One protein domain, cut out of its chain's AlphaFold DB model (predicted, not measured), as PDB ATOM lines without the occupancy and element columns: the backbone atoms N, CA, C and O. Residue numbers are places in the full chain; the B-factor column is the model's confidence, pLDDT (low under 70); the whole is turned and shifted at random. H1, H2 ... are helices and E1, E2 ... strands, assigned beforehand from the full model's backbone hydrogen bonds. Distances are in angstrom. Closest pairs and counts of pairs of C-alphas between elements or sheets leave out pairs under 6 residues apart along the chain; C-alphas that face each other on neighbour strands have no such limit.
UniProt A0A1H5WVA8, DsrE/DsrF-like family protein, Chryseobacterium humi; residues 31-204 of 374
ATOM      1  N   PHE A  31     -49.485  -7.327 -22.860       95.50
ATOM      2  CA  PHE A  31     -48.968  -7.750 -24.157       95.50
ATOM      3  C   PHE A  31     -49.950  -8.707 -24.802       95.50
ATOM      4  O   PHE A  31     -50.503  -9.572 -24.117       95.50
ATOM      5  N   TYR A  32     -50.188  -8.555 -26.098       95.75
ATOM      6  CA  TYR A  32     -51.128  -9.417 -26.800       95.75
ATOM      7  C   TYR A  32     -50.573 -10.840 -26.901       95.75
ATOM      8  O   TYR A  32     -49.467 -11.068 -27.384       95.75
ATOM      9  N   PHE A  33     -51.355 -11.813 -26.444       96.75
ATOM     10  CA  PHE A  33     -51.034 -13.228 -26.582       96.75
ATOM     11  C   PHE A  33     -52.345 -14.019 -26.587       96.75
ATOM     12  O   PHE A  33     -52.920 -14.243 -25.520       96.75
ATOM     13  N   PRO A  34     -52.855 -14.424 -27.763       95.56
ATOM     14  CA  PRO A  34     -54.148 -15.089 -27.866       95.56
ATOM     15  C   PRO A  34     -54.203 -16.331 -26.987       95.56
ATOM     16  O   PRO A  34     -53.309 -17.176 -27.058       95.56
ATOM     17  N   SER A  35     -55.282 -16.499 -26.234       93.38
ATOM     18  CA  SER A  35     -55.523 -17.698 -25.427       93.38
ATOM     19  C   SER A  35     -55.520 -18.980 -26.274       93.38
ATOM     20  O   SER A  35     -55.019 -20.016 -25.838       93.38
ATOM     21  N   ALA A  36     -55.980 -18.894 -27.528       92.81
ATOM     22  CA  ALA A  36     -55.926 -19.982 -28.506       92.81
ATOM     23  C   ALA A  36     -54.495 -20.440 -28.852       92.81
ATOM     24  O   ALA A  36     -54.297 -21.566 -29.299       92.81
ATOM     25  N   SER A  37     -53.476 -19.611 -28.602       94.56
ATOM     26  CA  SER A  37     -52.077 -19.984 -28.840       94.56
ATOM     27  C   SER A  37     -51.662 -21.190 -28.000       94.56
ATOM     28  O   SER A  37     -50.855 -21.996 -28.442       94.56
ATOM     29  N   PHE A  38     -52.224 -21.361 -26.799       93.44
ATOM     30  CA  PHE A  38     -51.842 -22.455 -25.902       93.44
ATOM     31  C   PHE A  38     -52.333 -23.838 -26.360       93.44
ATOM     32  O   PHE A  38     -51.851 -24.844 -25.846       93.44
ATOM     33  N   SER A  39     -53.261 -23.913 -27.320       91.25
ATOM     34  CA  SER A  39     -53.752 -25.176 -27.888       91.25
ATOM     35  C   SER A  39     -53.160 -25.507 -29.261       91.25
ATOM     36  O   SER A  39     -53.355 -26.622 -29.748       91.25
ATOM     37  N   ASN A  40     -52.414 -24.587 -29.883       94.44
ATOM     38  CA  ASN A  40     -51.823 -24.774 -31.207       94.44
ATOM     39  C   ASN A  40     -50.328 -24.397 -31.212       94.44
ATOM     40  O   ASN A  40     -49.996 -23.216 -31.121       94.44
ATOM     41  N   PRO A  41     -49.407 -25.361 -31.408       93.88
ATOM     42  CA  PRO A  41     -47.965 -25.096 -31.394       93.88
ATOM     43  C   PRO A  41     -47.477 -24.066 -32.422       93.88
ATOM     44  O   PRO A  41     -46.518 -23.344 -32.154       93.88
ATOM     45  N   LYS A  42     -48.108 -23.982 -33.604       95.25
ATOM     46  CA  LYS A  42     -47.715 -23.007 -34.635       95.25
ATOM     47  C   LYS A  42     -48.115 -21.591 -34.232       95.25
ATOM     48  O   LYS A  42     -47.319 -20.667 -34.386       95.25
ATOM     49  N   ASP A  43     -49.324 -21.441 -33.699       95.81
ATOM     50  CA  ASP A  43     -49.815 -20.150 -33.213       95.81
ATOM     51  C   ASP A  43     -49.029 -19.708 -31.978       95.81
ATOM     52  O   ASP A  43     -48.642 -18.545 -31.888       95.81
ATOM     53  N   PHE A  44     -48.704 -20.645 -31.082       96.50
ATOM     54  CA  PHE A  44     -47.811 -20.406 -29.950       96.50
ATOM     55  C   PHE A  44     -46.472 -19.825 -30.394       96.50
ATOM     56  O   PHE A  44     -46.088 -18.762 -29.919       96.50
ATOM     57  N   GLU A  45     -45.781 -20.480 -31.330       96.12
ATOM     58  CA  GLU A  45     -44.471 -20.022 -31.802       96.12
ATOM     59  C   GLU A  45     -44.555 -18.636 -32.448       96.12
ATOM     60  O   GLU A  45     -43.736 -17.758 -32.173       96.12
ATOM     61  N   LYS A  46     -45.568 -18.418 -33.292       97.12
ATOM     62  CA  LYS A  46     -45.797 -17.125 -33.944       97.12
ATOM     63  C   LYS A  46     -46.011 -16.015 -32.914       97.12
ATOM     64  O   LYS A  46     -45.372 -14.968 -33.003       97.12
ATOM     65  N   ASN A  47     -46.894 -16.238 -31.947       97.56
ATOM     66  CA  ASN A  47     -47.247 -15.225 -30.957       97.56
ATOM     67  C   ASN A  47     -46.146 -15.032 -29.908       97.56
ATOM     68  O   ASN A  47     -45.958 -13.912 -29.444       97.56
ATOM     69  N   LEU A  48     -45.351 -16.062 -29.605       97.56
ATOM     70  CA  LEU A  48     -44.139 -15.931 -28.798       97.56
ATOM     71  C   LEU A  48     -43.109 -15.022 -29.481       97.56
ATOM     72  O   LEU A  48     -42.548 -14.148 -28.827       97.56
ATOM     73  N   ASN A  49     -42.888 -15.176 -30.789       97.12
ATOM     74  CA  ASN A  49     -41.972 -14.300 -31.527       97.12
ATOM     75  C   ASN A  49     -42.439 -12.837 -31.500       97.12
ATOM     76  O   ASN A  49     -41.632 -11.944 -31.252       97.12
ATOM     77  N   ASN A  50     -43.739 -12.592 -31.690       97.44
ATOM     78  CA  ASN A  50     -44.310 -11.246 -31.591       97.44
ATOM     79  C   ASN A  50     -44.146 -10.662 -30.181       97.44
ATOM     80  O   ASN A  50     -43.672  -9.539 -30.034       97.44
ATOM     81  N   LEU A  51     -44.451 -11.450 -29.147       97.75
ATOM     82  CA  LEU A  51     -44.292 -11.055 -27.748       97.75
ATOM     83  C   LEU A  51     -42.849 -10.636 -27.430       97.75
ATOM     84  O   LEU A  51     -42.612  -9.622 -26.777       97.75
ATOM     85  N   VAL A  52     -41.873 -11.407 -27.910       97.31
ATOM     86  CA  VAL A  52     -40.447 -11.118 -27.718       97.31
ATOM     87  C   VAL A  52     -40.046  -9.809 -28.409       97.31
ATOM     88  O   VAL A  52     -39.270  -9.044 -27.840       97.31
ATOM     89  N   LEU A  53     -40.579  -9.520 -29.602       96.25
ATOM     90  CA  LEU A  53     -40.338  -8.251 -30.300       96.25
ATOM     91  C   LEU A  53     -40.932  -7.051 -29.553       96.25
ATOM     92  O   LEU A  53     -40.290  -6.005 -29.499       96.25
ATOM     93  N   GLU A  54     -42.118  -7.198 -28.958       95.94
ATOM     94  CA  GLU A  54     -42.752  -6.141 -28.159       95.94
ATOM     95  C   GLU A  54     -42.000  -5.868 -26.850       95.94
ATOM     96  O   GLU A  54     -41.865  -4.716 -26.438       95.94
ATOM     97  N   ILE A  55     -41.478  -6.913 -26.203       94.94
ATOM     98  CA  ILE A  55     -40.788  -6.791 -24.912       94.94
ATOM     99  C   ILE A  55     -39.343  -6.320 -25.068       94.94
ATOM    100  O   ILE A  55     -38.858  -5.578 -24.216       94.94
ATOM    101  N   ALA A  56     -38.638  -6.701 -26.135       95.50
ATOM    102  CA  ALA A  56     -37.205  -6.428 -26.265       95.50
ATOM    103  C   ALA A  56     -36.791  -4.956 -26.047       95.50
ATOM    104  O   ALA A  56     -35.839  -4.741 -25.295       95.50
ATOM    105  N   PRO A  57     -37.487  -3.935 -26.586       94.19
ATOM    106  CA  PRO A  57     -37.131  -2.529 -26.364       94.19
ATOM    107  C   PRO A  57     -37.266  -2.071 -24.906       94.19
ATOM    108  O   PRO A  57     -36.688  -1.054 -24.521       94.19
ATOM    109  N   LEU A  58     -38.040  -2.791 -24.087       93.38
ATOM    110  CA  LEU A  58     -38.168  -2.523 -22.655       93.38
ATOM    111  C   LEU A  58     -36.980  -3.078 -21.865       93.38
ATOM    112  O   LEU A  58     -36.707  -2.596 -20.767       93.38
ATOM    113  N   GLU A  59     -36.275  -4.066 -22.410       92.88
ATOM    114  CA  GLU A  59     -35.278  -4.863 -21.692       92.88
ATOM    115  C   GLU A  59     -33.854  -4.635 -22.186       92.88
ATOM    116  O   GLU A  59     -32.896  -4.868 -21.454       92.88
ATOM    117  N   ILE A  60     -33.712  -4.208 -23.438       94.44
ATOM    118  CA  ILE A  60     -32.438  -4.099 -24.130       94.44
ATOM    119  C   ILE A  60     -32.344  -2.707 -24.743       94.44
ATOM    120  O   ILE A  60     -33.129  -2.332 -25.615       94.44
ATOM    121  N   ASN A  61     -31.325  -1.955 -24.335       93.06
ATOM    122  CA  ASN A  61     -30.901  -0.740 -25.010       93.06
ATOM    123  C   ASN A  61     -29.434  -0.869 -25.423       93.06
ATOM    124  O   ASN A  61     -28.518  -0.541 -24.670       93.06
ATOM    125  N   GLU A  62     -29.216  -1.325 -26.658       89.50
ATOM    126  CA  GLU A  62     -27.873  -1.535 -27.211       89.50
ATOM    127  C   GLU A  62     -27.079  -0.231 -27.353       89.50
ATOM    128  O   GLU A  62     -25.855  -0.239 -27.220       89.50
ATOM    129  N   LYS A  63     -27.760   0.904 -27.572       90.62
ATOM    130  CA  LYS A  63     -27.104   2.214 -27.720       90.62
ATOM    131  C   LYS A  63     -26.472   2.674 -26.413       90.62
ATOM    132  O   LYS A  63     -25.374   3.218 -26.429       90.62
ATOM    133  N   THR A  64     -27.165   2.467 -25.296       91.44
ATOM    134  CA  THR A  64     -26.676   2.846 -23.962       91.44
ATOM    135  C   THR A  64     -26.028   1.683 -23.216       91.44
ATOM    136  O   THR A  64     -25.659   1.853 -22.058       91.44
ATOM    137  N   GLN A  65     -25.903   0.510 -23.852       90.81
ATOM    138  CA  GLN A  65     -25.398  -0.722 -23.232       90.81
ATOM    139  C   GLN A  65     -26.118  -1.051 -21.912       90.81
ATOM    140  O   GLN A  65     -25.503  -1.478 -20.936       90.81
ATOM    141  N   THR A  66     -27.431  -0.812 -21.872       90.75
ATOM    142  CA  THR A  66     -28.269  -1.044 -20.692       90.75
ATOM    143  C   THR A  66     -29.146  -2.264 -20.924       90.75
ATOM    144  O   THR A  66     -29.894  -2.309 -21.901       90.75
ATOM    145  N   PHE A  67     -29.059  -3.235 -20.020       92.81
ATOM    146  CA  PHE A  67     -29.724  -4.526 -20.139       92.81
ATOM    147  C   PHE A  67     -30.424  -4.860 -18.826       92.81
ATOM    148  O   PHE A  67     -29.825  -4.746 -17.758       92.81
ATOM    149  N   SER A  68     -31.689  -5.255 -18.905       91.25
ATOM    150  CA  SER A  68     -32.434  -5.796 -17.771       91.25
ATOM    151  C   SER A  68     -32.024  -7.239 -17.469       91.25
ATOM    152  O   SER A  68     -31.540  -7.965 -18.343       91.25
ATOM    153  N   ASP A  69     -32.340  -7.702 -16.258       86.25
ATOM    154  CA  ASP A  69     -32.229  -9.113 -15.888       86.25
ATOM    155  C   ASP A  69     -33.005 -10.006 -16.875       86.25
ATOM    156  O   ASP A  69     -34.189  -9.786 -17.170       86.25
ATOM    157  N   GLY A  70     -32.333 -11.029 -17.404       89.69
ATOM    158  CA  GLY A  70     -32.890 -11.953 -18.389       89.69
ATOM    159  C   GLY A  70     -32.860 -11.450 -19.837       89.69
ATOM    160  O   GLY A  70     -33.478 -12.084 -20.695       89.69
ATOM    161  N   ALA A  71     -32.176 -10.347 -20.155       94.75
ATOM    162  CA  ALA A  71     -31.994  -9.873 -21.535       94.75
ATOM    163  C   ALA A  71     -31.421 -10.951 -22.482       94.75
ATOM    164  O   ALA A  71     -31.790 -11.020 -23.655       94.75
ATOM    165  N   GLU A  72     -30.583 -11.856 -21.978       95.00
ATOM    166  CA  GLU A  72     -30.041 -12.991 -22.727       95.00
ATOM    167  C   GLU A  72     -31.124 -13.935 -23.261       95.00
ATOM    168  O   GLU A  72     -30.982 -14.491 -24.351       95.00
ATOM    169  N   THR A  73     -32.231 -14.085 -22.529       96.00
ATOM    170  CA  THR A  73     -33.346 -14.952 -22.932       96.00
ATOM    171  C   THR A  73     -34.096 -14.367 -24.126       96.00
ATOM    172  O   THR A  73     -34.537 -15.104 -25.008       96.00
ATOM    173  N   ILE A  74     -34.169 -13.035 -24.193       96.69
ATOM    174  CA  ILE A  74     -34.800 -12.283 -25.278       96.69
ATOM    175  C   ILE A  74     -33.946 -12.385 -26.531       96.69
ATOM    176  O   ILE A  74     -34.458 -12.814 -27.563       96.69
ATOM    177  N   TYR A  75     -32.644 -12.092 -26.438       97.00
ATOM    178  CA  TYR A  75     -31.730 -12.273 -27.566       97.00
ATOM    179  C   TYR A  75     -31.792 -13.692 -28.137       97.00
ATOM    180  O   TYR A  75     -31.813 -13.875 -29.358       97.00
ATOM    181  N   LEU A  76     -31.866 -14.700 -27.261       95.94
ATOM    182  CA  LEU A  76     -31.950 -16.094 -27.669       95.94
ATOM    183  C   LEU A  76     -33.236 -16.405 -28.439       95.94
ATOM    184  O   LEU A  76     -33.171 -17.034 -29.495       95.94
ATOM    185  N   LEU A  77     -34.398 -15.960 -27.951       96.62
ATOM    186  CA  LEU A  77     -35.668 -16.178 -28.653       96.62
ATOM    187  C   LEU A  77     -35.776 -15.360 -29.946       96.62
ATOM    188  O   LEU A  77     -36.338 -15.852 -30.921       96.62
ATOM    189  N   GLN A  78     -35.158 -14.177 -30.010       96.25
ATOM    190  CA  GLN A  78     -34.994 -13.414 -31.256       96.25
ATOM    191  C   GLN A  78     -34.057 -14.094 -32.261       96.25
ATOM    192  O   GLN A  78     -33.983 -13.664 -33.411       96.25
ATOM    193  N   LYS A  79     -33.312 -15.126 -31.838       95.81
ATOM    194  CA  LYS A  79     -32.201 -15.729 -32.590       95.81
ATOM    195  C   LYS A  79     -31.111 -14.712 -32.952       95.81
ATOM    196  O   LYS A  79     -30.359 -14.913 -33.904       95.81
ATOM    197  N   ASN A  80     -30.994 -13.630 -32.181       96.94
ATOM    198  CA  ASN A  80     -29.942 -12.633 -32.331       96.94
ATOM    199  C   ASN A  80     -28.711 -13.063 -31.517       96.94
ATOM    200  O   ASN A  80     -28.371 -12.488 -30.481       96.94
ATOM    201  N   TYR A  81     -28.056 -14.129 -31.984       97.81
ATOM    202  CA  TYR A  81     -26.902 -14.716 -31.301       97.81
ATOM    203  C   TYR A  81     -25.694 -13.777 -31.289       97.81
ATOM    204  O   TYR A  81     -24.978 -13.732 -30.295       97.81
ATOM    205  N   GLN A  82     -25.509 -12.979 -32.346       97.38
ATOM    206  CA  GLN A  82     -24.444 -11.978 -32.404       97.38
ATOM    207  C   GLN A  82     -24.643 -10.874 -31.355       97.38
ATOM    208  O   GLN A  82     -23.681 -10.451 -30.714       97.38
ATOM    209  N   GLY A  83     -25.890 -10.435 -31.143       96.06
ATOM    210  CA  GLY A  83     -26.257  -9.506 -30.073       96.06
ATOM    211  C   GLY A  83     -25.974 -10.085 -28.688       96.06
ATOM    212  O   GLY A  83     -25.352  -9.415 -27.868       96.06
ATOM    213  N   LEU A  84     -26.320 -11.356 -28.455       97.00
ATOM    214  CA  LEU A  84     -26.005 -12.043 -27.197       97.00
ATOM    215  C   LEU A  84     -24.494 -12.201 -26.972       97.00
ATOM    216  O   LEU A  84     -24.011 -11.951 -25.870       97.00
ATOM    217  N   GLU A  85     -23.725 -12.567 -27.999       96.25
ATOM    218  CA  GLU A  85     -22.262 -12.637 -27.897       96.25
ATOM    219  C   GLU A  85     -21.673 -11.265 -27.528       96.25
ATOM    220  O   GLU A  85     -20.806 -11.174 -26.657       96.25
ATOM    221  N   ASN A  86     -22.177 -10.183 -28.127       94.94
ATOM    222  CA  ASN A  86     -21.756  -8.825 -27.793       94.94
ATOM    223  C   ASN A  86     -22.153  -8.428 -26.367       94.94
ATOM    224  O   ASN A  86     -21.307  -7.926 -25.629       94.94
ATOM    225  N   TYR A  87     -23.389  -8.715 -25.947       95.44
ATOM    226  CA  TYR A  87     -23.839  -8.490 -24.572       95.44
ATOM    227  C   TYR A  87     -22.983  -9.271 -23.566       95.44
ATOM    228  O   TYR A  87     -22.643  -8.744 -22.513       95.44
ATOM    229  N   SER A  88     -22.525 -10.478 -23.909       95.06
ATOM    230  CA  SER A  88     -21.682 -11.294 -23.024       95.06
ATOM    231  C   SER A  88     -20.312 -10.693 -22.690       95.06
ATOM    232  O   SER A  88     -19.651 -11.147 -21.755       95.06
ATOM    233  N   LYS A  89     -19.876  -9.677 -23.446       93.31
ATOM    234  CA  LYS A  89     -18.642  -8.913 -23.204       93.31
ATOM    235  C   LYS A  89     -18.866  -7.740 -22.242       93.31
ATOM    236  O   LYS A  89     -17.894  -7.136 -21.797       93.31
ATOM    237  N   ASN A  90     -20.121  -7.406 -21.942       92.88
ATOM    238  CA  ASN A  90     -20.481  -6.369 -20.983       92.88
ATOM    239  C   ASN A  90     -20.121  -6.815 -19.557       92.88
ATOM    240  O   ASN A  90     -20.324  -7.972 -19.188       92.88
ATOM    241  N   GLU A  91     -19.619  -5.894 -18.736       88.94
ATOM    242  CA  GLU A  91     -19.229  -6.178 -17.347       88.94
ATOM    243  C   GLU A  91     -20.396  -6.651 -16.465       88.94
ATOM    244  O   GLU A  91     -20.184  -7.408 -15.517       88.94
ATOM    245  N   ASN A  92     -21.623  -6.254 -16.815       86.69
ATOM    246  CA  ASN A  92     -22.848  -6.607 -16.102       86.69
ATOM    247  C   ASN A  92     -23.493  -7.899 -16.620       86.69
ATOM    248  O   ASN A  92     -24.573  -8.265 -16.157       86.69
ATOM    249  N   PHE A  93     -22.864  -8.607 -17.567       92.50
ATOM    250  CA  PHE A  93     -23.406  -9.872 -18.049       92.50
ATOM    251  C   PHE A  93     -23.495 -10.897 -16.901       92.50
ATOM    252  O   PHE A  93     -22.490 -11.150 -16.219       92.50
ATOM    253  N   PRO A  94     -24.660 -11.535 -16.677       91.12
ATOM    254  CA  PRO A  94     -24.809 -12.480 -15.582       91.12
ATOM    255  C   PRO A  94     -23.887 -13.685 -15.780       91.12
ATOM    256  O   PRO A  94     -23.989 -14.422 -16.759       91.12
ATOM    257  N   LYS A  95     -22.997 -13.935 -14.814       90.25
ATOM    258  CA  LYS A  95     -22.065 -15.079 -14.867       90.25
ATOM    259  C   LYS A  95     -22.793 -16.420 -14.990       90.25
ATOM    260  O   LYS A  95     -22.292 -17.329 -15.644       90.25
ATOM    261  N   GLU A  96     -23.977 -16.521 -14.391       89.81
ATOM    262  CA  GLU A  96     -24.846 -17.702 -14.457       89.81
ATOM    263  C   GLU A  96     -25.372 -17.982 -15.873       89.81
ATOM    264  O   GLU A  96     -25.731 -19.112 -16.192       89.81
ATOM    265  N   SER A  97     -25.338 -16.984 -16.760       94.12
ATOM    266  CA  SER A  97     -25.803 -17.090 -18.145       94.12
ATOM    267  C   SER A  97     -24.719 -17.611 -19.100       94.12
ATOM    268  O   SER A  97     -24.886 -17.574 -20.322       94.12
ATOM    269  N   LEU A  98     -23.622 -18.178 -18.573       96.62
ATOM    270  CA  LEU A  98     -22.586 -18.858 -19.362       96.62
ATOM    271  C   LEU A  98     -23.144 -19.933 -20.324       96.62
ATOM    272  O   LEU A  98     -22.672 -19.983 -21.466       96.62
ATOM    273  N   PRO A  99     -24.129 -20.778 -19.948       96.88
ATOM    274  CA  PRO A  99     -24.726 -21.729 -20.887       96.88
ATOM    275  C   PRO A  99     -25.377 -21.047 -22.099       96.88
ATOM    276  O   PRO A  99     -25.218 -21.525 -23.219       96.88
ATOM    277  N   PHE A 100     -26.043 -19.903 -21.898       96.88
ATOM    278  CA  PHE A 100     -26.667 -19.118 -22.972       96.88
ATOM    279  C   PHE A 100     -25.621 -18.474 -23.879       96.88
ATOM    280  O   PHE A 100     -25.742 -18.551 -25.100       96.88
ATOM    281  N   LYS A 101     -24.565 -17.897 -23.290       97.06
ATOM    282  CA  LYS A 101     -23.412 -17.367 -24.031       97.06
ATOM    283  C   LYS A 101     -22.798 -18.447 -24.928       97.06
ATOM    284  O   LYS A 101     -22.679 -18.256 -26.132       97.06
ATOM    285  N   SER A 102     -22.465 -19.599 -24.346       98.19
ATOM    286  CA  SER A 102     -21.805 -20.700 -25.064       98.19
ATOM    287  C   SER A 102     -22.711 -21.292 -26.147       98.19
ATOM    288  O   SER A 102     -22.242 -21.662 -27.222       98.19
ATOM    289  N   PHE A 103     -24.022 -21.356 -25.890       98.19
ATOM    290  CA  PHE A 103     -25.014 -21.744 -26.890       98.19
ATOM    291  C   PHE A 103     -25.051 -20.758 -28.066       98.19
ATOM    292  O   PHE A 103     -25.058 -21.191 -29.213       98.19
ATOM    293  N   ALA A 104     -25.042 -19.449 -27.804       98.25
ATOM    294  CA  ALA A 104     -25.046 -18.429 -28.849       98.25
ATOM    295  C   ALA A 104     -23.786 -18.488 -29.723       98.25
ATOM    296  O   ALA A 104     -23.904 -18.514 -30.944       98.25
ATOM    297  N   GLU A 105     -22.600 -18.597 -29.117       98.38
ATOM    298  CA  GLU A 105     -21.334 -18.783 -29.843       98.38
ATOM    299  C   GLU A 105     -21.374 -20.035 -30.737       98.38
ATOM    300  O   GLU A 105     -20.948 -20.009 -31.893       98.38
ATOM    301  N   ALA A 106     -21.942 -21.133 -30.232       98.44
ATOM    302  CA  ALA A 106     -22.107 -22.359 -31.000       98.44
ATOM    303  C   ALA A 106     -23.125 -22.209 -32.145       98.44
ATOM    304  O   ALA A 106     -22.872 -22.712 -33.238       98.44
ATOM    305  N   MET A 107     -24.232 -21.489 -31.936       98.19
ATOM    306  CA  MET A 107     -25.214 -21.187 -32.987       98.19
ATOM    307  C   MET A 107     -24.650 -20.262 -34.074       98.19
ATOM    308  O   MET A 107     -25.025 -20.418 -35.232       98.19
ATOM    309  N   ILE A 108     -23.761 -19.321 -33.729       98.31
ATOM    310  CA  ILE A 108     -23.033 -18.493 -34.709       98.31
ATOM    311  C   ILE A 108     -22.123 -19.378 -35.564       98.31
ATOM    312  O   ILE A 108     -22.085 -19.226 -36.783       98.31
ATOM    313  N   ALA A 109     -21.411 -20.314 -34.931       98.19
ATOM    314  CA  ALA A 109     -20.507 -21.220 -35.632       98.19
ATOM    315  C   ALA A 109     -21.244 -22.229 -36.527       98.19
ATOM    316  O   ALA A 109     -20.747 -22.573 -37.598       98.19
ATOM    317  N   ASP A 110     -22.402 -22.730 -36.089       98.25
ATOM    318  CA  ASP A 110     -23.190 -23.725 -36.819       98.25
ATOM    319  C   ASP A 110     -24.678 -23.694 -36.404       98.25
ATOM    320  O   ASP A 110     -25.083 -24.349 -35.434       98.25
ATOM    321  N   PRO A 111     -25.531 -22.986 -37.170       96.62
ATOM    322  CA  PRO A 111     -26.963 -22.888 -36.893       96.62
ATOM    323  C   PRO A 111     -27.731 -24.210 -37.024       96.62
ATOM    324  O   PRO A 111     -28.878 -24.287 -36.582       96.62
ATOM    325  N   THR A 112     -27.141 -25.239 -37.645       96.06
ATOM    326  CA  THR A 112     -27.783 -26.553 -37.831       96.06
ATOM    327  C   THR A 112     -27.687 -27.441 -36.592       96.06
ATOM    328  O   THR A 112     -28.310 -28.501 -36.552       96.06
ATOM    329  N   GLN A 113     -26.929 -27.012 -35.574       96.00
ATOM    330  CA  GLN A 113     -26.612 -27.797 -34.375       96.00
ATOM    331  C   GLN A 113     -25.871 -29.114 -34.685       96.00
ATOM    332  O   GLN A 113     -25.994 -30.116 -33.970       96.00
ATOM    333  N   GLY A 114     -25.083 -29.108 -35.763       96.75
ATOM    334  CA  GLY A 114     -24.262 -30.221 -36.218       96.75
ATOM    335  C   GLY A 114     -22.975 -30.404 -35.406       96.75
ATOM    336  O   GLY A 114     -22.860 -30.036 -34.235       96.75
ATOM    337  N   ASN A 115     -21.973 -31.037 -36.018       97.88
ATOM    338  CA  ASN A 115     -20.720 -31.359 -35.327       97.88
ATOM    339  C   ASN A 115     -19.942 -30.110 -34.901       97.88
ATOM    340  O   ASN A 115     -19.339 -30.108 -33.826       97.88
ATOM    341  N   GLN A 116     -19.971 -29.052 -35.715       98.38
ATOM    342  CA  GLN A 116     -19.259 -27.820 -35.401       98.38
ATOM    343  C   GLN A 116     -19.920 -27.095 -34.226       98.38
ATOM    344  O   GLN A 116     -19.205 -26.638 -33.338       98.38
ATOM    345  N   PHE A 117     -21.255 -27.088 -34.143       98.44
ATOM    346  CA  PHE A 117     -21.975 -26.575 -32.974       98.44
ATOM    347  C   PHE A 117     -21.527 -27.286 -31.694       98.44
ATOM    348  O   PHE A 117     -21.130 -26.642 -30.724       98.44
ATOM    349  N   LYS A 118     -21.550 -28.627 -31.701       98.25
ATOM    350  CA  LYS A 118     -21.197 -29.439 -30.526       98.25
ATOM    351  C   LYS A 118     -19.767 -29.164 -30.080       98.25
ATOM    352  O   LYS A 118     -19.533 -28.947 -28.895       98.25
ATOM    353  N   LYS A 119     -18.833 -29.128 -31.034       98.38
ATOM    354  CA  LYS A 119     -17.426 -28.817 -30.777       98.38
ATOM    355  C   LYS A 119     -17.267 -27.423 -30.165       98.38
ATOM    356  O   LYS A 119     -16.711 -27.314 -29.074       98.38
ATOM    357  N   THR A 120     -17.797 -26.388 -30.823       98.44
ATOM    358  CA  THR A 120     -17.707 -24.996 -30.354       98.44
ATOM    359  C   THR A 120     -18.304 -24.845 -28.958       98.44
ATOM    360  O   THR A 120     -17.661 -24.266 -28.084       98.44
ATOM    361  N   PHE A 121     -19.498 -25.405 -28.717       98.44
ATOM    362  CA  PHE A 121     -20.139 -25.359 -27.405       98.44
ATOM    363  C   PHE A 121     -19.248 -25.996 -26.335       98.44
ATOM    364  O   PHE A 121     -18.928 -25.349 -25.343       98.44
ATOM    365  N   THR A 122     -18.836 -27.252 -26.530       98.31
ATOM    366  CA  THR A 122     -18.062 -28.013 -25.539       98.31
ATOM    367  C   THR A 122     -16.731 -27.331 -25.216       98.31
ATOM    368  O   THR A 122     -16.385 -27.211 -24.040       98.31
ATOM    369  N   GLU A 123     -15.999 -26.849 -26.223       98.31
ATOM    370  CA  GLU A 123     -14.702 -26.184 -26.039       98.31
ATOM    371  C   GLU A 123     -14.846 -24.839 -25.314       98.31
ATOM    372  O   GLU A 123     -14.169 -24.603 -24.307       98.31
ATOM    373  N   ASN A 124     -15.755 -23.973 -25.774       98.06
ATOM    374  CA  ASN A 124     -15.939 -22.647 -25.186       98.06
ATOM    375  C   ASN A 124     -16.532 -22.723 -23.779       98.06
ATOM    376  O   ASN A 124     -16.008 -22.084 -22.861       98.06
ATOM    377  N   PHE A 125     -17.568 -23.546 -23.592       98.44
ATOM    378  CA  PHE A 125     -18.193 -23.746 -22.291       98.44
ATOM    379  C   PHE A 125     -17.184 -24.302 -21.285       98.44
ATOM    380  O   PHE A 125     -17.046 -23.741 -20.204       98.44
ATOM    381  N   SER A 126     -16.418 -25.341 -21.644       98.31
ATOM    382  CA  SER A 126     -15.388 -25.913 -20.761       98.31
ATOM    383  C   SER A 126     -14.320 -24.884 -20.381       98.31
ATOM    384  O   SER A 126     -13.997 -24.719 -19.200       98.31
ATOM    385  N   ARG A 127     -13.792 -24.145 -21.365       98.00
ATOM    386  CA  ARG A 127     -12.772 -23.107 -21.148       98.00
ATOM    387  C   ARG A 127     -13.246 -22.050 -20.158       98.00
ATOM    388  O   ARG A 127     -12.494 -21.678 -19.257       98.00
ATOM    389  N   ASP A 128     -14.457 -21.539 -20.340       97.44
ATOM    390  CA  ASP A 128     -14.959 -20.429 -19.536       97.44
ATOM    391  C   ASP A 128     -15.493 -20.908 -18.180       97.44
ATOM    392  O   ASP A 128     -15.201 -20.272 -17.168       97.44
ATOM    393  N   PHE A 129     -16.134 -22.081 -18.117       97.88
ATOM    394  CA  PHE A 129     -16.547 -22.729 -16.868       97.88
ATOM    395  C   PHE A 129     -15.351 -22.950 -15.941       97.88
ATOM    396  O   PHE A 129     -15.421 -22.649 -14.751       97.88
ATOM    397  N   ASN A 130     -14.211 -23.402 -16.473       97.12
ATOM    398  CA  ASN A 130     -13.019 -23.676 -15.670       97.12
ATOM    399  C   ASN A 130     -12.409 -22.440 -14.996       97.12
ATOM    400  O   ASN A 130     -11.771 -22.595 -13.956       97.12
ATOM    401  N   LYS A 131     -12.664 -21.233 -15.514       96.38
ATOM    402  CA  LYS A 131     -12.226 -19.961 -14.911       96.38
ATOM    403  C   LYS A 131     -13.106 -19.518 -13.736       96.38
ATOM    404  O   LYS A 131     -12.763 -18.566 -13.040       96.38
ATOM    405  N   MET A 132     -14.255 -20.160 -13.530       95.38
ATOM    406  CA  MET A 132     -15.228 -19.766 -12.514       95.38
ATOM    407  C   MET A 132     -14.890 -20.343 -11.138       95.38
ATOM    408  O   MET A 132     -14.251 -21.389 -11.009       95.38
ATOM    409  N   ASN A 133     -15.356 -19.667 -10.088       94.12
ATOM    410  CA  ASN A 133     -15.232 -20.159  -8.719       94.12
ATOM    411  C   ASN A 133     -16.239 -21.290  -8.425       94.12
ATOM    412  O   ASN A 133     -17.183 -21.518  -9.180       94.12
ATOM    413  N   GLY A 134     -16.041 -21.992  -7.305       90.69
ATOM    414  CA  GLY A 134     -16.883 -23.125  -6.902       90.69
ATOM    415  C   GLY A 134     -18.390 -22.819  -6.872       90.69
ATOM    416  O   GLY A 134     -19.139 -23.538  -7.530       90.69
ATOM    417  N   PRO A 135     -18.852 -21.761  -6.176       90.19
ATOM    418  CA  PRO A 135     -20.276 -21.421  -6.118       90.19
ATOM    419  C   PRO A 135     -20.917 -21.189  -7.491       90.19
ATOM    420  O   PRO A 135     -21.984 -21.734  -7.765       90.19
ATOM    421  N   ALA A 136     -20.250 -20.442  -8.373       92.31
ATOM    422  CA  ALA A 136     -20.779 -20.161  -9.704       92.31
ATOM    423  C   ALA A 136     -20.793 -21.427 -10.584       92.31
ATOM    424  O   ALA A 136     -21.754 -21.671 -11.309       92.31
ATOM    425  N   LYS A 137     -19.781 -22.300 -10.457       94.88
ATOM    426  CA  LYS A 137     -19.785 -23.618 -11.112       94.88
ATOM    427  C   LYS A 137     -20.963 -24.485 -10.659       94.88
ATOM    428  O   LYS A 137     -21.621 -25.098 -11.496       94.88
ATOM    429  N   THR A 138     -21.257 -24.513  -9.359       90.94
ATOM    430  CA  THR A 138     -22.397 -25.257  -8.796       90.94
ATOM    431  C   THR A 138     -23.741 -24.736  -9.302       90.94
ATOM    432  O   THR A 138     -24.645 -25.523  -9.576       90.94
ATOM    433  N   ASN A 139     -23.902 -23.421  -9.446       88.88
ATOM    434  CA  ASN A 139     -25.137 -22.859  -9.984       88.88
ATOM    435  C   ASN A 139     -25.322 -23.195 -11.468       88.88
ATOM    436  O   ASN A 139     -26.393 -23.673 -11.843       88.88
ATOM    437  N   ILE A 140     -24.271 -23.071 -12.280       94.25
ATOM    438  CA  ILE A 140     -24.298 -23.479 -13.690       94.25
ATOM    439  C   ILE A 140     -24.554 -24.979 -13.847       94.25
ATOM    440  O   ILE A 140     -25.270 -25.383 -14.760       94.25
ATOM    441  N   ALA A 141     -24.022 -25.821 -12.959       93.00
ATOM    442  CA  ALA A 141     -24.210 -27.268 -13.045       93.00
ATOM    443  C   ALA A 141     -25.694 -27.683 -13.037       93.00
ATOM    444  O   ALA A 141     -26.050 -28.683 -13.659       93.00
ATOM    445  N   LYS A 142     -26.580 -26.879 -12.429       88.31
ATOM    446  CA  LYS A 142     -28.037 -27.111 -12.399       88.31
ATOM    447  C   LYS A 142     -28.670 -27.152 -13.793       88.31
ATOM    448  O   LYS A 142     -29.668 -27.841 -13.978       88.31
ATOM    449  N   TYR A 143     -28.085 -26.462 -14.774       90.25
ATOM    450  CA  TYR A 143     -28.534 -26.482 -16.173       90.25
ATOM    451  C   TYR A 143     -28.344 -27.849 -16.837       90.25
ATOM    452  O   TYR A 143     -28.994 -28.147 -17.838       90.25
ATOM    453  N   PHE A 144     -27.457 -28.678 -16.280       93.31
ATOM    454  CA  PHE A 144     -27.081 -29.977 -16.830       93.31
ATOM    455  C   PHE A 144     -27.471 -31.154 -15.922       93.31
ATOM    456  O   PHE A 144     -27.127 -32.299 -16.219       93.31
ATOM    457  N   ASP A 145     -28.189 -30.893 -14.827       88.69
ATOM    458  CA  ASP A 145     -28.788 -31.927 -13.988       88.69
ATOM    459  C   ASP A 145     -30.176 -32.293 -14.534       88.69
ATOM    460  O   ASP A 145     -31.113 -31.495 -14.503       88.69
ATOM    461  N   GLU A 146     -30.319 -33.526 -15.015       88.44
ATOM    462  CA  GLU A 146     -31.562 -34.059 -15.585       88.44
ATOM    463  C   GLU A 146     -32.760 -33.939 -14.632       88.44
ATOM    464  O   GLU A 146     -33.865 -33.613 -15.079       88.44
ATOM    465  N   LYS A 147     -32.563 -34.146 -13.320       83.50
ATOM    466  CA  LYS A 147     -33.642 -34.033 -12.323       83.50
ATOM    467  C   LYS A 147     -34.107 -32.581 -12.196       83.50
ATOM    468  O   LYS A 147     -35.313 -32.314 -12.129       83.50
ATOM    469  N   MET A 148     -33.167 -31.637 -12.207       83.75
ATOM    470  CA  MET A 148     -33.460 -30.201 -12.150       83.75
ATOM    471  C   MET A 148     -34.125 -29.713 -13.436       83.75
ATOM    472  O   MET A 148     -35.141 -29.020 -13.374       83.75
ATOM    473  N   VAL A 149     -33.620 -30.133 -14.598       86.69
ATOM    474  CA  VAL A 149     -34.212 -29.815 -15.904       86.69
ATOM    475  C   VAL A 149     -35.642 -30.350 -15.996       86.69
ATOM    476  O   VAL A 149     -36.542 -29.610 -16.394       86.69
ATOM    477  N   SER A 150     -35.887 -31.591 -15.568       86.00
ATOM    478  CA  SER A 150     -37.233 -32.180 -15.533       86.00
ATOM    479  C   SER A 150     -38.173 -31.418 -14.591       86.00
ATOM    480  O   SER A 150     -39.311 -31.104 -14.950       86.00
ATOM    481  N   SER A 151     -37.685 -31.038 -13.406       81.56
ATOM    482  CA  SER A 151     -38.454 -30.240 -12.443       81.56
ATOM    483  C   SER A 151     -38.831 -28.868 -13.008       81.56
ATOM    484  O   SER A 151     -39.977 -28.433 -12.881       81.56
ATOM    485  N   PHE A 152     -37.894 -28.206 -13.690       85.44
ATOM    486  CA  PHE A 152     -38.136 -26.939 -14.375       85.44
ATOM    487  C   PHE A 152     -39.165 -27.085 -15.501       85.44
ATOM    488  O   PHE A 152     -40.086 -26.277 -15.594       85.44
ATOM    489  N   GLN A 153     -39.076 -28.142 -16.315       87.06
ATOM    490  CA  GLN A 153     -40.066 -28.434 -17.359       87.06
ATOM    491  C   GLN A 153     -41.467 -28.645 -16.775       87.06
ATOM    492  O   GLN A 153     -42.442 -28.123 -17.311       87.06
ATOM    493  N   LYS A 154     -41.585 -29.353 -15.646       85.94
ATOM    494  CA  LYS A 154     -42.867 -29.522 -14.948       85.94
ATOM    495  C   LYS A 154     -43.433 -28.181 -14.473       85.94
ATOM    496  O   LYS A 154     -44.626 -27.939 -14.638       85.94
ATOM    497  N   MET A 155     -42.588 -27.307 -13.923       83.38
ATOM    498  CA  MET A 155     -42.987 -25.958 -13.507       83.38
ATOM    499  C   MET A 155     -43.446 -25.106 -14.699       83.38
ATOM    500  O   MET A 155     -44.492 -24.465 -14.616       83.38
ATOM    501  N   ALA A 156     -42.702 -25.136 -15.806       88.62
ATOM    502  CA  ALA A 156     -43.053 -24.441 -17.041       88.62
ATOM    503  C   ALA A 156     -44.408 -24.917 -17.583       88.62
ATOM    504  O   ALA A 156     -45.287 -24.102 -17.856       88.62
ATOM    505  N   ASN A 157     -44.618 -26.234 -17.651       90.75
ATOM    506  CA  ASN A 157     -45.877 -26.825 -18.103       90.75
ATOM    507  C   ASN A 157     -47.050 -26.442 -17.191       90.75
ATOM    508  O   ASN A 157     -48.114 -26.087 -17.688       90.75
ATOM    509  N   GLY A 158     -46.854 -26.465 -15.869       87.75
ATOM    510  CA  GLY A 158     -47.873 -26.024 -14.912       87.75
ATOM    511  C   GLY A 158     -48.219 -24.541 -15.059       87.75
ATOM    512  O   GLY A 158     -49.383 -24.163 -14.967       87.75
ATOM    513  N   PHE A 159     -47.227 -23.695 -15.347       90.56
ATOM    514  CA  PHE A 159     -47.459 -22.278 -15.617       90.56
ATOM    515  C   PHE A 159     -48.207 -22.051 -16.938       90.56
ATOM    516  O   PHE A 159     -49.153 -21.269 -16.974       90.56
ATOM    517  N   ILE A 160     -47.844 -22.767 -18.005       92.31
ATOM    518  CA  ILE A 160     -48.554 -22.716 -19.291       92.31
ATOM    519  C   ILE A 160     -50.010 -23.179 -19.128       92.31
ATOM    520  O   ILE A 160     -50.919 -22.527 -19.637       92.31
ATOM    521  N   ASP A 161     -50.253 -24.252 -18.372       91.50
ATOM    522  CA  ASP A 161     -51.604 -24.724 -18.041       91.50
ATOM    523  C   ASP A 161     -52.397 -23.687 -17.225       91.50
ATOM    524  O   ASP A 161     -53.582 -23.457 -17.464       91.50
ATOM    525  N   GLN A 162     -51.744 -22.985 -16.297       90.50
ATOM    526  CA  GLN A 162     -52.374 -21.880 -15.579       90.50
ATOM    527  C   GLN A 162     -52.768 -20.736 -16.527       90.50
ATOM    528  O   GLN A 162     -53.872 -20.199 -16.404       90.50
ATOM    529  N   LEU A 163     -51.891 -20.348 -17.457       91.94
ATOM    530  CA  LEU A 163     -52.175 -19.290 -18.431       91.94
ATOM    531  C   LEU A 163     -53.308 -19.684 -19.384       91.94
ATOM    532  O   LEU A 163     -54.212 -18.877 -19.611       91.94
ATOM    533  N   SER A 164     -53.321 -20.927 -19.872       90.25
ATOM    534  CA  SER A 164     -54.365 -21.419 -20.779       90.25
ATOM    535  C   SER A 164     -55.758 -21.376 -20.132       90.25
ATOM    536  O   SER A 164     -56.743 -21.003 -20.774       90.25
ATOM    537  N   LYS A 165     -55.845 -21.656 -18.825       90.25
ATOM    538  CA  LYS A 165     -57.096 -21.618 -18.050       90.25
ATOM    539  C   LYS A 165     -57.631 -20.211 -17.789       90.25
ATOM    540  O   LYS A 165     -58.838 -20.071 -17.602       90.25
ATOM    541  N   LYS A 166     -56.784 -19.171 -17.799       88.25
ATOM    542  CA  LYS A 166     -57.227 -17.773 -17.614       88.25
ATOM    543  C   LYS A 166     -58.113 -17.274 -18.767       88.25
ATOM    544  O   LYS A 166     -58.842 -16.308 -18.562       88.25
ATOM    545  N   LYS A 167     -58.053 -17.904 -19.954       83.94
ATOM    546  CA  LYS A 167     -58.830 -17.539 -21.161       83.94
ATOM    547  C   LYS A 167     -58.787 -16.034 -21.490       83.94
ATOM    548  O   LYS A 167     -59.802 -15.430 -21.820       83.94
ATOM    549  N   THR A 168     -57.608 -15.427 -21.368       91.69
ATOM    550  CA  THR A 168     -57.350 -14.026 -21.727       91.69
ATOM    551  C   THR A 168     -56.420 -13.966 -22.932       91.69
ATOM    552  O   THR A 168     -55.498 -14.771 -23.030       91.69
ATOM    553  N   ASP A 169     -56.641 -12.997 -23.819       95.00
ATOM    554  CA  ASP A 169     -55.784 -12.756 -24.988       95.00
ATOM    555  C   ASP A 169     -54.641 -11.771 -24.684       95.00
ATOM    556  O   ASP A 169     -54.093 -11.124 -25.578       95.00
ATOM    557  N   SER A 170     -54.293 -11.622 -23.404       94.38
ATOM    558  CA  SER A 170     -53.208 -10.755 -22.965       94.38
ATOM    559  C   SER A 170     -52.407 -11.359 -21.818       94.38
ATOM    560  O   SER A 170     -52.968 -12.000 -20.929       94.38
ATOM    561  N   LEU A 171     -51.105 -11.093 -21.800       95.56
ATOM    562  CA  LEU A 171     -50.216 -11.391 -20.681       95.56
ATOM    563  C   LEU A 171     -49.848 -10.102 -19.955       95.56
ATOM    564  O   LEU A 171     -49.643  -9.063 -20.579       95.56
ATOM    565  N   SER A 172     -49.737 -10.176 -18.628       94.12
ATOM    566  CA  SER A 172     -49.039  -9.135 -17.868       94.12
ATOM    567  C   SER A 172     -47.552  -9.134 -18.230       94.12
ATOM    568  O   SER A 172     -47.027 -10.155 -18.677       94.12
ATOM    569  N   TYR A 173     -46.857  -8.021 -17.987       93.06
ATOM    570  CA  TYR A 173     -45.401  -7.949 -18.145       93.06
ATOM    571  C   TYR A 173     -44.673  -9.090 -17.408       93.06
ATOM    572  O   TYR A 173     -43.869  -9.808 -18.004       93.06
ATOM    573  N   THR A 174     -45.032  -9.329 -16.142       90.88
ATOM    574  CA  THR A 174     -44.468 -10.417 -15.333       90.88
ATOM    575  C   THR A 174     -44.754 -11.804 -15.936       90.88
ATOM    576  O   THR A 174     -43.837 -12.624 -16.050       90.88
ATOM    577  N   ASP A 175     -45.994 -12.083 -16.362       94.44
ATOM    578  CA  ASP A 175     -46.340 -13.375 -16.980       94.44
ATOM    579  C   ASP A 175     -45.581 -13.583 -18.303       94.44
ATOM    580  O   ASP A 175     -45.109 -14.689 -18.585       94.44
ATOM    581  N   ALA A 176     -45.411 -12.520 -19.091       96.12
ATOM    582  CA  ALA A 176     -44.696 -12.561 -20.358       96.12
ATOM    583  C   ALA A 176     -43.188 -12.797 -20.178       96.12
ATOM    584  O   ALA A 176     -42.630 -13.688 -20.820       96.12
ATOM    585  N   LYS A 177     -42.531 -12.080 -19.254       94.81
ATOM    586  CA  LYS A 177     -41.119 -12.317 -18.888       94.81
ATOM    587  C   LYS A 177     -40.899 -13.756 -18.428       94.81
ATOM    588  O   LYS A 177     -39.936 -14.399 -18.844       94.81
ATOM    589  N   LYS A 178     -41.812 -14.289 -17.612       94.94
ATOM    590  CA  LYS A 178     -41.744 -15.672 -17.127       94.94
ATOM    591  C   LYS A 178     -41.918 -16.694 -18.255       94.94
ATOM    592  O   LYS A 178     -41.179 -17.676 -18.295       94.94
ATOM    593  N   LEU A 179     -42.839 -16.454 -19.192       96.38
ATOM    594  CA  LEU A 179     -43.019 -17.297 -20.379       96.38
ATOM    595  C   LEU A 179     -41.761 -17.308 -21.264       96.38
ATOM    596  O   LEU A 179     -41.296 -18.379 -21.650       96.38
ATOM    597  N   ILE A 180     -41.171 -16.136 -21.520       96.75
ATOM    598  CA  ILE A 180     -39.912 -15.974 -22.268       96.75
ATOM    599  C   ILE A 180     -38.766 -16.746 -21.596       96.75
ATOM    600  O   ILE A 180     -38.027 -17.477 -22.261       96.75
ATOM    601  N   ALA A 181     -38.635 -16.644 -20.271       94.75
ATOM    602  CA  ALA A 181     -37.622 -17.380 -19.519       94.75
ATOM    603  C   ALA A 181     -37.810 -18.905 -19.636       94.75
ATOM    604  O   ALA A 181     -36.846 -19.627 -19.887       94.75
ATOM    605  N   PHE A 182     -39.045 -19.411 -19.529       95.00
ATOM    606  CA  PHE A 182     -39.319 -20.842 -19.689       95.00
ATOM    607  C   PHE A 182     -39.003 -21.355 -21.097       95.00
ATOM    608  O   PHE A 182     -38.327 -22.377 -21.244       95.00
ATOM    609  N   GLU A 183     -39.456 -20.650 -22.133       95.44
ATOM    610  CA  GLU A 183     -39.274 -21.089 -23.519       95.44
ATOM    611  C   GLU A 183     -37.819 -20.969 -23.992       95.44
ATOM    612  O   GLU A 183     -37.333 -21.846 -24.708       95.44
ATOM    613  N   SER A 184     -37.085 -19.941 -23.558       94.56
ATOM    614  CA  SER A 184     -35.649 -19.812 -23.854       94.56
ATOM    615  C   SER A 184     -34.839 -20.950 -23.228       94.56
ATOM    616  O   SER A 184     -34.084 -21.636 -23.922       94.56
ATOM    617  N   GLN A 185     -35.055 -21.221 -21.939       92.44
ATOM    618  CA  GLN A 185     -34.381 -22.290 -21.210       92.44
ATOM    619  C   GLN A 185     -34.667 -23.665 -21.823       92.44
ATOM    620  O   GLN A 185     -33.761 -24.486 -21.959       92.44
ATOM    621  N   LYS A 186     -35.917 -23.917 -22.229       91.56
ATOM    622  CA  LYS A 186     -36.326 -25.159 -22.897       91.56
ATOM    623  C   LYS A 186     -35.539 -25.404 -24.187       91.56
ATOM    624  O   LYS A 186     -35.056 -26.519 -24.379       91.56
ATOM    625  N   ARG A 187     -35.373 -24.378 -25.034       90.56
ATOM    626  CA  ARG A 187     -34.610 -24.464 -26.299       90.56
ATOM    627  C   ARG A 187     -33.123 -24.713 -26.074       90.56
ATOM    628  O   ARG A 187     -32.515 -25.485 -26.808       90.56
ATOM    629  N   VAL A 188     -32.548 -24.064 -25.066       93.31
ATOM    630  CA  VAL A 188     -31.137 -24.246 -24.709       93.31
ATOM    631  C   VAL A 188     -30.905 -25.653 -24.172       93.31
ATOM    632  O   VAL A 188     -30.070 -26.385 -24.704       93.31
ATOM    633  N   ASN A 189     -31.676 -26.065 -23.160       91.31
ATOM    634  CA  ASN A 189     -31.476 -27.335 -22.461       91.31
ATOM    635  C   ASN A 189     -31.520 -28.538 -23.403       91.31
ATOM    636  O   ASN A 189     -30.700 -29.439 -23.254       91.31
ATOM    637  N   SER A 190     -32.419 -28.551 -24.394       87.94
ATOM    638  CA  SER A 190     -32.510 -29.673 -25.337       87.94
ATOM    639  C   SER A 190     -31.237 -29.878 -26.160       87.94
ATOM    640  O   SER A 190     -30.923 -31.011 -26.509       87.94
ATOM    641  N   ALA A 191     -30.499 -28.804 -26.456       93.00
ATOM    642  CA  ALA A 191     -29.267 -28.873 -27.236       93.00
ATOM    643  C   ALA A 191     -28.033 -29.140 -26.363       93.00
ATOM    644  O   ALA A 191     -27.158 -29.919 -26.743       93.00
ATOM    645  N   ILE A 192     -27.946 -28.494 -25.197       94.94
ATOM    646  CA  ILE A 192     -26.690 -28.432 -24.438       94.94
ATOM    647  C   ILE A 192     -26.563 -29.484 -23.341       94.94
ATOM    648  O   ILE A 192     -25.441 -29.817 -22.956       94.94
ATOM    649  N   LEU A 193     -27.681 -30.018 -22.838       94.31
ATOM    650  CA  LEU A 193     -27.694 -31.002 -21.753       94.31
ATOM    651  C   LEU A 193     -26.721 -32.174 -22.000       94.31
ATOM    652  O   LEU A 193     -25.861 -32.401 -21.145       94.31
ATOM    653  N   PRO A 194     -26.749 -32.869 -23.161       94.38
ATOM    654  CA  PRO A 194     -25.815 -33.970 -23.416       94.38
ATOM    655  C   PRO A 194     -24.354 -33.517 -23.575       94.38
ATOM    656  O   PRO A 194     -23.446 -34.329 -23.408       94.38
ATOM    657  N   LEU A 195     -24.110 -32.243 -23.893       96.38
ATOM    658  CA  LEU A 195     -22.776 -31.714 -24.185       96.38
ATOM    659  C   LEU A 195     -22.035 -31.253 -22.926       96.38
ATOM    660  O   LEU A 195     -20.816 -31.396 -22.841       96.38
ATOM    661  N   GLY A 196     -22.757 -30.691 -21.952       94.94
ATOM    662  CA  GLY A 196     -22.156 -30.129 -20.739       94.94
ATOM    663  C   GLY A 196     -22.196 -31.034 -19.510       94.94
ATOM    664  O   GLY A 196     -21.406 -30.811 -18.593       94.94
ATOM    665  N   LYS A 197     -23.032 -32.085 -19.484       91.69
ATOM    666  CA  LYS A 197     -23.195 -32.971 -18.310       91.69
ATOM    667  C   LYS A 197     -21.864 -33.511 -17.772       91.69
ATOM    668  O   LYS A 197     -21.622 -33.465 -16.571       91.69
ATOM    669  N   ASN A 198     -20.970 -33.955 -18.659       91.88
ATOM    670  CA  ASN A 198     -19.658 -34.477 -18.262       91.88
ATOM    671  C   ASN A 198     -18.684 -33.389 -17.785       91.88
ATOM    672  O   ASN A 198     -17.817 -33.681 -16.966       91.88
ATOM    673  N   ILE A 199     -18.825 -32.153 -18.277       96.38
ATOM    674  CA  ILE A 199     -17.976 -31.013 -17.898       96.38
ATOM    675  C   ILE A 199     -18.288 -30.581 -16.463       96.38
ATOM    676  O   ILE A 199     -17.383 -30.263 -15.696       96.38
ATOM    677  N   VAL A 200     -19.569 -30.587 -16.085       95.12
ATOM    678  CA  VAL A 200     -20.020 -30.064 -14.788       95.12
ATOM    679  C   VAL A 200     -20.207 -31.132 -13.710       95.12
ATOM    680  O   VAL A 200     -20.604 -30.789 -12.600       95.12
ATOM    681  N   LYS A 201     -19.959 -32.412 -14.013       91.06
ATOM    682  CA  LYS A 201     -20.357 -33.561 -13.174       91.06
ATOM    683  C   LYS A 201     -19.955 -33.435 -11.696       91.06
ATOM    684  O   LYS A 201     -20.757 -33.743 -10.825       91.06
ATOM    685  N   ASP A 202     -18.768 -32.895 -11.410       90.69
ATOM    686  CA  ASP A 202     -18.226 -32.762 -10.046       90.69
ATOM    687  C   ASP A 202     -18.845 -31.586  -9.255       90.69
ATOM    688  O   ASP A 202     -18.528 -31.346  -8.081       90.69
ATOM    689  N   TYR A 203     -19.724 -30.826  -9.908       91.19
ATOM    690  CA  TYR A 203     -20.451 -29.676  -9.377       91.19
ATOM    691  C   TYR A 203     -21.970 -29.890  -9.365       91.19
ATOM    692  O   TYR A 203     -22.689 -29.030  -8.858       91.19
ATOM    693  N   ILE A 204     -22.462 -31.025  -9.877       87.06
ATOM    694  CA  ILE A 204     -23.867 -31.409  -9.727       87.06
ATOM    695  C   ILE A 204     -24.113 -31.741  -8.255       87.06
ATOM    696  O   ILE A 204     -23.431 -32.576  -7.660       87.06
TER     697      ILE A 204
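This is residues 31 to 204 of the 374 residues of the protein "DsrE/DsrF-like family protein" of Chryseobacterium humi (UniProt A0A1H5WVA8). The long helix H9 runs through the middle, with H8 folded back beside it on one side and a curved row of helices, H2, H3, H5 and H6, along the other. H3, H5 and H6 cross H9 about perpendicular, H4 packs on H3 and H5 away from H9, H7 packs on the turned last part of H9, and H1 lies by one end of H8. The printed part has 174 residues with nine named helices and one named strand, in the order H1 to H8, E1, H9, and its class is mostly helix. It is compact, with a radius of gyration of the C-alphas of 16.4 A, and rounded, spanning 46 by 40 by 31 A.

Find C-alpha 173 at (-45.401, -7.949, -18.145); from there H9 runs to C-alpha 203 at (-20.451, -29.676, -9.377), 34.2 A away, with a kink of 88 degrees near residue 194. H8, residues 146 to 165, is 28.5 A long. H2, residues 41 to 59, is 25.8 A long, with a kink of 29 degrees near residue 53. H5, residues 95 to 109, measures 21.7 A, and H6, residues 115 to 130, 22.5 A. The shorter helices are H1, residues 35 to 39, which begins at C-alpha 35 (-55.523, -17.698, -25.427), H3, residues 71 to 77, H4, residues 81 to 87, and H7, residues 134 to 144. E1, residues 170 to 172, pairs with no named strand, but residues 31 to 32 pair antiparallel with its residues 170 to 171.

Start at H9, the hub, which touches six helices. With residues 179 to 193 alone it touches H8, opposite ways at a shallow tilt of 14 degrees, closest at C-alphas 156 and 182, 5.8 A. H3 touches it about perpendicular, 86 degrees, closest at C-alphas 73 and 184, 5.5 A. H6 stands at 85 degrees, closest at C-alphas 122 and 195, 6.1 A. H7 touches it closest at C-alphas 138 and 203, 4.9 A. H5 and H6 form a helical hairpin, opposite ways at a shallow tilt of 26 degrees, closest at C-alphas 106 and 117, 4.7 A. H4 and H9 are apart. H1 touches H8 closest at C-alphas 38 and 164, 5.8 A. Every O i to N i+4 pair is within hydrogen-bond range in H3, H4, H6 and H8; the others have 0 of 1 in H1, where 2 of 2 O i to N i+3 pairs are, 13 of 15 in H2, 9 of 11 in H5, 4 of 7 in H7 and 20 of 27 in H9.

The C-alphas of Lys 131 and Lys 167 are the two farthest apart, at 47.1 A. The printed part has no cut. The link from H2 to H3, 11 residues, is long; in it residues 60 to 61 pair antiparallel with residues 66 to 67. Mean pLDDT of the printed part is 93.7, and no printed residue is under 70.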